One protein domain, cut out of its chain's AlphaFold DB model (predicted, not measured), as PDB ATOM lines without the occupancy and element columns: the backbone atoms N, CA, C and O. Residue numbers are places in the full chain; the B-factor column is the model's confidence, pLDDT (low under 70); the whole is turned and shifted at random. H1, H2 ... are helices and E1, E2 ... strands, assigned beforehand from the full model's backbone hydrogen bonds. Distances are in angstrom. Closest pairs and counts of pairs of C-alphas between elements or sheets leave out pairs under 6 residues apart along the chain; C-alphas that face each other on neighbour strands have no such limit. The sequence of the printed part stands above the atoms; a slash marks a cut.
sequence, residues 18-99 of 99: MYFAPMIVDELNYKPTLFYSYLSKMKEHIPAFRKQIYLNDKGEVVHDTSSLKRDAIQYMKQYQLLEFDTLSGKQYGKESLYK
ATOM      1  N   MET A  18     197.210 153.890 202.063       92.88
ATOM      2  CA  MET A  18     195.911 153.445 202.579       92.88
ATOM      3  C   MET A  18     195.439 154.226 203.813       92.88
ATOM      4  O   MET A  18     194.243 154.265 204.097       92.88
ATOM      5  N   TYR A  19     196.368 154.849 204.543       95.62
ATOM      6  CA  TYR A  19     196.068 155.626 205.739       95.62
ATOM      7  C   TYR A  19     195.678 157.080 205.430       95.62
ATOM      8  O   TYR A  19     195.264 157.792 206.339       95.62
ATOM      9  N   PHE A  20     195.743 157.532 204.173       94.94
ATOM     10  CA  PHE A  20     195.399 158.917 203.828       94.94
ATOM     11  C   PHE A  20     193.922 159.238 204.048       94.94
ATOM     12  O   PHE A  20     193.601 160.274 204.618       94.94
ATOM     13  N   ALA A  21     193.015 158.347 203.645       95.12
ATOM     14  CA  ALA A  21     191.583 158.557 203.850       95.12
ATOM     15  C   ALA A  21     191.200 158.692 205.341       95.12
ATOM     16  O   ALA A  21     190.577 159.699 205.678       95.12
ATOM     17  N   PRO A  22     191.586 157.766 206.250       95.88
ATOM     18  CA  PRO A  22     191.293 157.936 207.672       95.88
ATOM     19  C   PRO A  22     191.962 159.186 208.265       95.88
ATOM     20  O   PRO A  22     191.328 159.876 209.050       95.88
ATOM     21  N   MET A  23     193.175 159.551 207.831       95.00
ATOM     22  CA  MET A  23     193.818 160.798 208.273       95.00
ATOM     23  C   MET A  23     193.033 162.051 207.890       95.00
ATOM     24  O   MET A  23     192.894 162.947 208.711       95.00
ATOM     25  N   ILE A  24     192.514 162.122 206.662       96.00
ATOM     26  CA  ILE A  24     191.695 163.260 206.220       96.00
ATOM     27  C   ILE A  24     190.400 163.330 207.036       96.00
ATOM     28  O   ILE A  24     189.976 164.415 207.420       96.00
ATOM     29  N   VAL A  25     189.770 162.186 207.310       95.94
ATOM     30  CA  VAL A  25     188.558 162.117 208.143       95.94
ATOM     31  C   VAL A  25     188.832 162.610 209.564       95.94
ATOM     32  O   VAL A  25     188.057 163.425 210.069       95.94
ATOM     33  N   ASP A  26     189.939 162.169 210.165       92.56
ATOM     34  CA  ASP A  26     190.378 162.598 211.494       92.56
ATOM     35  C   ASP A  26     190.674 164.114 211.513       92.56
ATOM     36  O   ASP A  26     190.173 164.826 212.382       92.56
ATOM     37  N   GLU A  27     191.401 164.634 210.515       94.00
ATOM     38  CA  GLU A  27     191.761 166.058 210.397       94.00
ATOM     39  C   GLU A  27     190.530 166.969 210.248       94.00
ATOM     40  O   GLU A  27     190.460 168.059 210.817       94.00
ATOM     41  N   LEU A  28     189.513 166.511 209.515       96.50
ATOM     42  CA  LEU A  28     188.256 167.242 209.334       96.50
ATOM     43  C   LEU A  28     187.296 167.106 210.530       96.50
ATOM     44  O   LEU A  28     186.201 167.666 210.490       96.50
ATOM     45  N   ASN A  29     187.686 166.389 211.591       93.00
ATOM     46  CA  ASN A  29     186.843 166.060 212.745       93.00
ATOM     47  C   ASN A  29     185.523 165.373 212.353       93.00
ATOM     48  O   ASN A  29     184.486 165.545 213.004       93.00
ATOM     49  N   TYR A  30     185.541 164.590 211.276       95.19
ATOM     50  CA  TYR A  30     184.404 163.763 210.896       95.19
ATOM     51  C   TYR A  30     184.394 162.473 211.703       95.19
ATOM     52  O   TYR A  30     185.430 161.923 212.061       95.19
ATOM     53  N   LYS A  31     183.193 161.959 211.980       95.12
ATOM     54  CA  LYS A  31     183.050 160.662 212.635       95.12
ATOM     55  C   LYS A  31     183.595 159.573 211.697       95.12
ATOM     56  O   LYS A  31     183.039 159.413 210.608       95.12
ATOM     57  N   PRO A  32     184.632 158.812 212.089       95.56
ATOM     58  CA  PRO A  32     185.163 157.761 211.240       95.56
ATOM     59  C   PRO A  32     184.205 156.571 211.185       95.56
ATOM     60  O   PRO A  32     183.522 156.244 212.159       95.56
ATOM     61  N   THR A  33     184.210 155.882 210.047       96.31
ATOM     62  CA  THR A  33     183.605 154.553 209.936       96.31
ATOM     63  C   THR A  33     184.375 153.560 210.812       96.31
ATOM     64  O   THR A  33     185.513 153.813 211.239       96.31
ATOM     65  N   LEU A  34     183.794 152.386 211.062       95.88
ATOM     66  CA  LEU A  34     184.490 151.336 211.806       95.88
ATOM     67  C   LEU A  34     185.761 150.875 211.072       95.88
ATOM     68  O   LEU A  34     186.782 150.624 211.712       95.88
ATOM     69  N   PHE A  35     185.736 150.832 209.737       96.12
ATOM     70  CA  PHE A  35     186.914 150.508 208.934       96.12
ATOM     71  C   PHE A  35     188.028 151.553 209.068       96.12
ATOM     72  O   PHE A  35     189.190 151.194 209.245       96.12
ATOM     73  N   TYR A  36     187.701 152.846 209.038       96.69
ATOM     74  CA  TYR A  36     188.701 153.899 209.228       96.69
ATOM     75  C   TYR A  36     189.259 153.924 210.646       96.69
ATOM     76  O   TYR A  36     190.473 154.011 210.811       96.69
ATOM     77  N   SER A  37     188.411 153.711 211.652       96.44
ATOM     78  CA  SER A  37     188.854 153.543 213.041       96.44
ATOM     79  C   SER A  37     189.849 152.384 213.175       96.44
ATOM     80  O   SER A  37     190.876 152.497 213.844       96.44
ATOM     81  N   TYR A  38     189.567 151.274 212.489       97.00
ATOM     82  CA  TYR A  38     190.452 150.120 212.424       97.00
ATOM     83  C   TYR A  38     191.796 150.447 211.750       97.00
ATOM     84  O   TYR A  38     192.848 150.109 212.296       97.00
ATOM     85  N   LEU A  39     191.789 151.134 210.603       96.88
ATOM     86  CA  LEU A  39     193.019 151.534 209.911       96.88
ATOM     87  C   LEU A  39     193.866 152.501 210.748       96.88
ATOM     88  O   LEU A  39     195.086 152.335 210.802       96.88
ATOM     89  N   SER A  40     193.243 153.459 211.440       95.62
ATOM     90  CA  SER A  40     193.950 154.372 212.346       95.62
ATOM     91  C   SER A  40     194.651 153.614 213.474       95.62
ATOM     92  O   SER A  40     195.802 153.921 213.776       95.62
ATOM     93  N   LYS A  41     194.023 152.567 214.027       96.31
ATOM     94  CA  LYS A  41     194.650 151.696 215.035       96.31
ATOM     95  C   LYS A  41     195.760 150.819 214.471       96.31
ATOM     96  O   LYS A  41     196.819 150.701 215.075       96.31
ATOM     97  N   MET A  42     195.562 150.245 213.288       96.25
ATOM     98  CA  MET A  42     196.594 149.457 212.617       96.25
ATOM     99  C   MET A  42     197.860 150.284 212.344       96.25
ATOM    100  O   MET A  42     198.965 149.782 212.551       96.25
ATOM    101  N   LYS A  43     197.708 151.551 211.935       95.12
ATOM    102  CA  LYS A  43     198.817 152.485 211.675       95.12
ATOM    103  C   LYS A  43     199.741 152.663 212.883       95.12
ATOM    104  O   LYS A  43     200.944 152.785 212.694       95.12
ATOM    105  N   GLU A  44     199.204 152.658 214.106       93.69
ATOM    106  CA  GLU A  44     199.998 152.771 215.347       93.69
ATOM    107  C   GLU A  44     201.003 151.614 215.497       93.69
ATOM    108  O   GLU A  44     202.045 151.774 216.125       93.69
ATOM    109  N   HIS A  45     200.710 150.458 214.896       93.94
ATOM    110  CA  HIS A  45     201.556 149.267 214.959       93.94
ATOM    111  C   HIS A  45     202.395 149.044 213.696       93.94
ATOM    112  O   HIS A  45     203.492 148.487 213.775       93.94
ATOM    113  N   ILE A  46     201.851 149.413 212.533       94.12
ATOM    114  CA  ILE A  46     202.453 149.207 211.213       94.12
ATOM    115  C   ILE A  46     202.215 150.470 210.380       94.12
ATOM    116  O   ILE A  46     201.246 150.533 209.619       94.12
ATOM    117  N   PRO A  47     203.069 151.500 210.501       92.69
ATOM    118  CA  PRO A  47     202.827 152.772 209.824       92.69
ATOM    119  C   PRO A  47     202.926 152.661 208.296       92.69
ATOM    120  O   PRO A  47     202.230 153.363 207.562       92.69
ATOM    121  N   ALA A  48     203.747 151.738 207.790       91.75
ATOM    122  CA  ALA A  48     203.850 151.443 206.369       91.75
ATOM    123  C   ALA A  48     204.129 149.969 206.116       91.75
ATOM    124  O   ALA A  48     204.835 149.310 206.874       91.75
ATOM    125  N   PHE A  49     203.623 149.465 204.996       91.06
ATOM    126  CA  PHE A  49     204.010 148.160 204.493       91.06
ATOM    127  C   PHE A  49     203.782 148.057 202.986       91.06
ATOM    128  O   PHE A  49     202.919 148.714 202.404       91.06
ATOM    129  N   ARG A  50     204.565 147.188 202.355       84.19
ATOM    130  CA  ARG A  50     204.370 146.669 200.999       84.19
ATOM    131  C   ARG A  50     204.798 145.200 201.018       84.19
ATOM    132  O   ARG A  50     205.347 144.733 202.005       84.19
ATOM    133  N   LYS A  51     204.530 144.435 199.959       81.12
ATOM    134  CA  LYS A  51     204.866 143.001 199.877       81.12
ATOM    135  C   LYS A  51     206.249 142.686 200.488       81.12
ATOM    136  O   LYS A  51     207.258 143.095 199.926       81.12
ATOM    137  N   GLN A  52     206.257 141.943 201.604       82.38
ATOM    138  CA  GLN A  52     207.458 141.505 202.347       82.38
ATOM    139  C   GLN A  52     208.356 142.639 202.887       82.38
ATOM    140  O   GLN A  52     209.550 142.446 203.092       82.38
ATOM    141  N   ILE A  53     207.807 143.836 203.097       86.62
ATOM    142  CA  ILE A  53     208.506 144.974 203.700       86.62
ATOM    143  C   ILE A  53     207.523 145.677 204.632       86.62
ATOM    144  O   ILE A  53     206.476 146.148 204.189       86.62
ATOM    145  N   TYR A  54     207.863 145.773 205.909       90.75
ATOM    146  CA  TYR A  54     207.024 146.372 206.939       90.75
ATOM    147  C   TYR A  54     207.851 147.375 207.729       90.75
ATOM    148  O   TYR A  54     208.988 147.083 208.090       90.75
ATOM    149  N   LEU A  55     207.277 148.535 208.010       89.69
ATOM    150  CA  LEU A  55     207.782 149.460 209.008       89.69
ATOM    151  C   LEU A  55     207.067 149.139 210.321       89.69
ATOM    152  O   LEU A  55     205.836 149.109 210.347       89.69
ATOM    153  N   ASN A  56     207.813 148.851 211.383       89.12
ATOM    154  CA  ASN A  56     207.223 148.604 212.697       89.12
ATOM    155  C   ASN A  56     206.982 149.916 213.472       89.12
ATOM    156  O   ASN A  56     207.336 151.007 213.022       89.12
ATOM    157  N   ASP A  57     206.401 149.803 214.666       88.06
ATOM    158  CA  ASP A  57     206.104 150.929 215.561       88.06
ATOM    159  C   ASP A  57     207.340 151.655 216.126       88.06
ATOM    160  O   ASP A  57     207.206 152.704 216.753       88.06
ATOM    161  N   LYS A  58     208.544 151.126 215.887       88.56
ATOM    162  CA  LYS A  58     209.828 151.763 216.213       88.56
ATOM    163  C   LYS A  58     210.487 152.439 215.007       88.56
ATOM    164  O   LYS A  58     211.587 152.962 215.148       88.56
ATOM    165  N   GLY A  59     209.862 152.397 213.830       86.06
ATOM    166  CA  GLY A  59     210.456 152.907 212.594       86.06
ATOM    167  C   GLY A  59     211.506 151.978 211.971       86.06
ATOM    168  O   GLY A  59     212.247 152.398 211.085       86.06
ATOM    169  N   GLU A  60     211.579 150.714 212.391       89.00
ATOM    170  CA  GLU A  60     212.510 149.732 211.827       89.00
ATOM    171  C   GLU A  60     211.864 149.002 210.642       89.00
ATOM    172  O   GLU A  60     210.698 148.594 210.698       89.00
ATOM    173  N   VAL A  61     212.640 148.798 209.574       89.81
ATOM    174  CA  VAL A  61     212.213 148.007 208.416       89.81
ATOM    175  C   VAL A  61     212.460 146.525 208.688       89.81
ATOM    176  O   VAL A  61     213.586 146.110 208.952       89.81
ATOM    177  N   VAL A  62     211.411 145.714 208.574       90.56
ATOM    178  CA  VAL A  62     211.476 144.253 208.675       90.56
ATOM    179  C   VAL A  62     210.902 143.596 207.424       90.56
ATOM    180  O   VAL A  62     210.024 144.143 206.758       90.56
ATOM    181  N   HIS A  63     211.389 142.399 207.105       89.12
ATOM    182  CA  HIS A  63     211.027 141.693 205.870       89.12
ATOM    183  C   HIS A  63     210.045 140.532 206.065       89.12
ATOM    184  O   HIS A  63     209.541 139.965 205.097       89.12
ATOM    185  N   ASP A  64     209.725 140.206 207.316       89.06
ATOM    186  CA  ASP A  64     208.811 139.126 207.670       89.06
ATOM    187  C   ASP A  64     207.857 139.576 208.779       89.06
ATOM    188  O   ASP A  64     208.241 140.290 209.707       89.06
ATOM    189  N   THR A  65     206.597 139.148 208.692       87.56
ATOM    190  CA  THR A  65     205.579 139.470 209.702       87.56
ATOM    191  C   THR A  65     205.885 138.874 211.076       87.56
ATOM    192  O   THR A  65     205.457 139.433 212.076       87.56
ATOM    193  N   SER A  66     206.628 137.767 211.153       89.50
ATOM    194  CA  SER A  66     207.057 137.143 212.413       89.50
ATOM    195  C   SER A  66     208.008 138.022 213.226       89.50
ATOM    196  O   SER A  66     208.090 137.855 214.440       89.50
ATOM    197  N   SER A  67     208.656 138.996 212.582       90.69
ATOM    198  CA  SER A  67     209.483 140.013 213.239       90.69
ATOM    199  C   SER A  67     208.663 141.164 213.836       90.69
ATOM    200  O   SER A  67     209.225 142.039 214.495       90.69
ATOM    201  N   LEU A  68     207.344 141.202 213.607       92.31
ATOM    202  CA  LEU A  68     206.446 142.194 214.191       92.31
ATOM    203  C   LEU A  68     205.926 141.736 215.561       92.31
ATOM    204  O   LEU A  68     205.875 140.549 215.886       92.31
ATOM    205  N   LYS A  69     205.464 142.696 216.370       95.50
ATOM    206  CA  LYS A  69     204.755 142.395 217.622       95.50
ATOM    207  C   LYS A  69     203.487 141.583 217.342       95.50
ATOM    208  O   LYS A  69     202.864 141.713 216.289       95.50
ATOM    209  N   ARG A  70     203.053 140.789 218.326       95.62
ATOM    210  CA  ARG A  70     201.854 139.942 218.211       95.62
ATOM    211  C   ARG A  70     200.626 140.727 217.741       95.62
ATOM    212  O   ARG A  70     199.927 140.247 216.856       95.62
ATOM    213  N   ASP A  71     200.397 141.918 218.283       95.00
ATOM    214  CA  ASP A  71     199.223 142.726 217.938       95.00
ATOM    215  C   ASP A  71     199.282 143.208 216.486       95.00
ATOM    216  O   ASP A  71     198.313 143.060 215.748       95.00
ATOM    217  N   ALA A  72     200.454 143.659 216.026       95.00
ATOM    218  CA  ALA A  72     200.696 144.028 214.632       95.00
ATOM    219  C   ALA A  72     200.375 142.862 213.673       95.00
ATOM    220  O   ALA A  72     199.704 143.047 212.658       95.00
ATOM    221  N   ILE A  73     200.771 141.635 214.029       96.00
ATOM    222  CA  ILE A  73     200.433 140.426 213.260       96.00
ATOM    223  C   ILE A  73     198.914 140.202 213.213       96.00
ATOM    224  O   ILE A  73     198.388 139.827 212.164       96.00
ATOM    225  N   GLN A  74     198.199 140.422 214.321       96.88
ATOM    226  CA  GLN A  74     196.738 140.293 214.352       96.88
ATOM    227  C   GLN A  74     196.065 141.340 213.462       96.88
ATOM    228  O   GLN A  74     195.192 140.977 212.677       96.88
ATOM    229  N   TYR A  75     196.522 142.597 213.493       96.44
ATOM    230  CA  TYR A  75     196.047 143.623 212.563       96.44
ATOM    231  C   TYR A  75     196.331 143.247 211.100       96.44
ATOM    232  O   TYR A  75     195.452 143.350 210.253       96.44
ATOM    233  N   MET A  76     197.508 142.721 210.757       94.56
ATOM    234  CA  MET A  76     197.756 142.274 209.375       94.56
ATOM    235  C   MET A  76     196.796 141.165 208.938       94.56
ATOM    236  O   MET A  76     196.248 141.220 207.836       94.56
ATOM    237  N   LYS A  77     196.564 140.167 209.798       95.75
ATOM    238  CA  LYS A  77     195.653 139.050 209.501       95.75
ATOM    239  C   LYS A  77     194.210 139.516 209.358       95.75
ATOM    240  O   LYS A  77     193.538 139.141 208.401       95.75
ATOM    241  N   GLN A  78     193.742 140.343 210.287       96.06
ATOM    242  CA  GLN A  78     192.399 140.909 210.250       96.06
ATOM    243  C   GLN A  78     192.217 141.771 208.995       96.06
ATOM    244  O   GLN A  78     191.206 141.643 208.312       96.06
ATOM    245  N   TYR A  79     193.216 142.582 208.638       95.31
ATOM    246  CA  TYR A  79     193.190 143.402 207.429       95.31
ATOM    247  C   TYR A  79     193.070 142.547 206.159       95.31
ATOM    248  O   TYR A  79     192.199 142.807 205.334       95.31
ATOM    249  N   GLN A  80     193.859 141.474 206.040       94.44
ATOM    250  CA  GLN A  80     193.775 140.537 204.911       94.44
ATOM    251  C   GLN A  80     192.401 139.862 204.805       94.44
ATOM    252  O   GLN A  80     191.876 139.699 203.704       94.44
ATOM    253  N   LEU A  81     191.798 139.487 205.939       95.88
ATOM    254  CA  LEU A  81     190.441 138.931 205.962       95.88
ATOM    255  C   LEU A  81     189.398 139.956 205.508       95.88
ATOM    256  O   LEU A  81     188.494 139.600 204.756       95.88
ATOM    257  N   LEU A  82     189.531 141.215 205.935       95.06
ATOM    258  CA  LEU A  82     188.647 142.305 205.521       95.06
ATOM    259  C   LEU A  82     188.769 142.593 204.022       95.06
ATOM    260  O   LEU A  82     187.745 142.696 203.346       95.06
ATOM    261  N   GLU A  83     189.989 142.686 203.485       93.25
ATOM    262  CA  GLU A  83     190.214 142.848 202.043       93.25
ATOM    263  C   GLU A  83     189.593 141.694 201.256       93.25
ATOM    264  O   GLU A  83     188.847 141.928 200.304       93.25
ATOM    265  N   PHE A  84     189.850 140.453 201.679       96.56
ATOM    266  CA  PHE A  84     189.289 139.273 201.032       96.56
ATOM    267  C   PHE A  84     187.760 139.291 201.053       96.56
ATOM    268  O   PHE A  84     187.140 139.165 199.997       96.56
ATOM    269  N   ASP A  85     187.139 139.475 202.223       96.25
ATOM    270  CA  ASP A  85     185.679 139.465 202.352       96.25
ATOM    271  C   ASP A  85     185.014 140.574 201.528       96.25
ATOM    272  O   ASP A  85     183.963 140.350 200.929       96.25
ATOM    273  N   THR A  86     185.661 141.740 201.439       93.06
ATOM    274  CA  THR A  86     185.163 142.904 200.693       93.06
ATOM    275  C   THR A  86     185.258 142.710 199.180       93.06
ATOM    276  O   THR A  86     184.307 143.034 198.462       93.06
ATOM    277  N   LEU A  87     186.394 142.200 198.690       93.94
ATOM    278  CA  LEU A  87     186.701 142.116 197.258       93.94
ATOM    279  C   LEU A  87     186.202 140.828 196.599       93.94
ATOM    280  O   LEU A  87     185.890 140.829 195.410       93.94
ATOM    281  N   SER A  88     186.196 139.711 197.325       96.00
ATOM    282  CA  SER A  88     185.979 138.379 196.733       96.00
ATOM    283  C   SER A  88     185.172 137.420 197.606       96.00
ATOM    284  O   SER A  88     184.729 136.383 197.115       96.00
ATOM    285  N   GLY A  89     184.998 137.728 198.892       95.06
ATOM    286  CA  GLY A  89     184.210 136.922 199.814       95.06
ATOM    287  C   GLY A  89     182.719 137.234 199.748       95.06
ATOM    288  O   GLY A  89     182.180 137.614 198.710       95.06
ATOM    289  N   LYS A  90     182.025 137.021 200.871       96.38
ATOM    290  CA  LYS A  90     180.561 137.165 200.932       96.38
ATOM    291  C   LYS A  90     180.114 138.528 201.455       96.38
ATOM    292  O   LYS A  90     178.915 138.739 201.610       96.38
ATOM    293  N   GLN A  91     181.059 139.435 201.704       94.25
ATOM    294  CA  GLN A  91     180.813 140.803 202.150       94.25
ATOM    295  C   GLN A  91     180.037 140.876 203.475       94.25
ATOM    296  O   GLN A  91     179.204 141.765 203.667       94.25
ATOM    297  N   TYR A  92     180.320 139.963 204.407       93.31
ATOM    298  CA  TYR A  92     179.670 139.907 205.720       93.31
ATOM    299  C   TYR A  92     179.801 141.222 206.502       93.31
ATOM    300  O   TYR A  92     178.902 141.583 207.260       93.31
ATOM    301  N   GLY A  93     180.909 141.948 206.326       88.69
ATOM    302  CA  GLY A  93     181.177 143.194 207.049       88.69
ATOM    303  C   GLY A  93     180.578 144.465 206.437       88.69
ATOM    304  O   GLY A  93     180.618 145.511 207.083       88.69
ATOM    305  N   LYS A  94     180.028 144.416 205.216       89.50
ATOM    306  CA  LYS A  94     179.708 145.615 204.415       89.50
ATOM    307  C   LYS A  94     178.799 146.616 205.131       89.50
ATOM    308  O   LYS A  94     179.073 147.811 205.131       89.50
ATOM    309  N   GLU A  95     177.745 146.126 205.775       89.75
ATOM    310  CA  GLU A  95     176.758 146.968 206.460       89.75
ATOM    311  C   GLU A  95     177.275 147.580 207.767       89.75
ATOM    312  O   GLU A  95     176.718 148.571 208.229       89.75
ATOM    313  N   SER A  96     178.310 147.000 208.376       91.31
ATOM    314  CA  SER A  96     178.821 147.422 209.688       91.31
ATOM    315  C   SER A  96     180.113 148.232 209.584       91.31
ATOM    316  O   SER A  96     180.390 149.066 210.441       91.31
ATOM    317  N   LEU A  97     180.924 147.981 208.554       92.06
ATOM    318  CA  LEU A  97     182.266 148.550 208.420       92.06
ATOM    319  C   LEU A  97     182.285 149.959 207.824       92.06
ATOM    320  O   LEU A  97     183.192 150.725 208.147       92.06
ATOM    321  N   TYR A  98     181.321 150.280 206.958       87.62
ATOM    322  CA  TYR A  98     181.375 151.454 206.077       87.62
ATOM    323  C   TYR A  98     180.252 152.478 206.304       87.62
ATOM    324  O   TYR A  98     180.139 153.418 205.521       87.62
ATOM    325  N   LYS A  99     179.421 152.283 207.334       81.12
ATOM    326  CA  LYS A  99     178.378 153.240 207.736       81.12
ATOM    327  C   LYS A  99     178.916 154.360 208.614       81.12
ATOM    328  O   LYS A  99     179.919 154.124 209.328       81.12
TER     329      LYS A  99
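What this domain is: This is residues 18 to 99 of the 99 residues of an uncharacterized protein of Bacillus sp. SGD-V-76 (UniProt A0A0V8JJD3). Helices H2 and H3 make a V; H1 packs across H2 on the side away from H3, the E1-E2 hairpin sits by the closed end, and short H4 by the open end. The 82 printed residues, mostly helix, run H1 H2 E1 E2 H3 H4, with an antiparallel two-strand sheet. The whole is compact, radius of gyration of the C-alphas 13.4 A, spanning 34 by 32 by 19 A.

How they stand to each other: Start at H1, residues 18 to 27: it touches H2, residues 34 to 45, closest at the C-alphas of Pro 22 and Tyr 36, 5.0 A. In the hairpin of E1, residues 48 to 50, and E2, residues 53 to 55, N 50 and O 53 are 2.8 A apart, within hydrogen-bond range. H3, residues 70 to 87, touches residues 42 to 45 of H2 alone, closest at the C-alphas of His 45 and Ala 72, 5.3 A; they run opposite ways at 34.6 degrees, a shallow tilt only just short of steep. H4, residues 94 to 97, only just touches H2, with 3 pairs of C-alphas within 8 A, the closest Leu 34 and Leu 97, 4.9 A. O i to N i+4 pairs are within range throughout H3, 5 of 6 in H1 and 6 of 8 in H2; H4 is too short.

Where its parts are: Find C-alpha 18 at (195.911, 153.445, 202.579), where H1 begins; H3, 25.9 A long, ends at C-alpha 87, (186.701, 142.116, 197.258).

The domain as a whole: The link from E2 to H3 is long; the printed part has no cut, and no printed residue is under 70 in pLDDT.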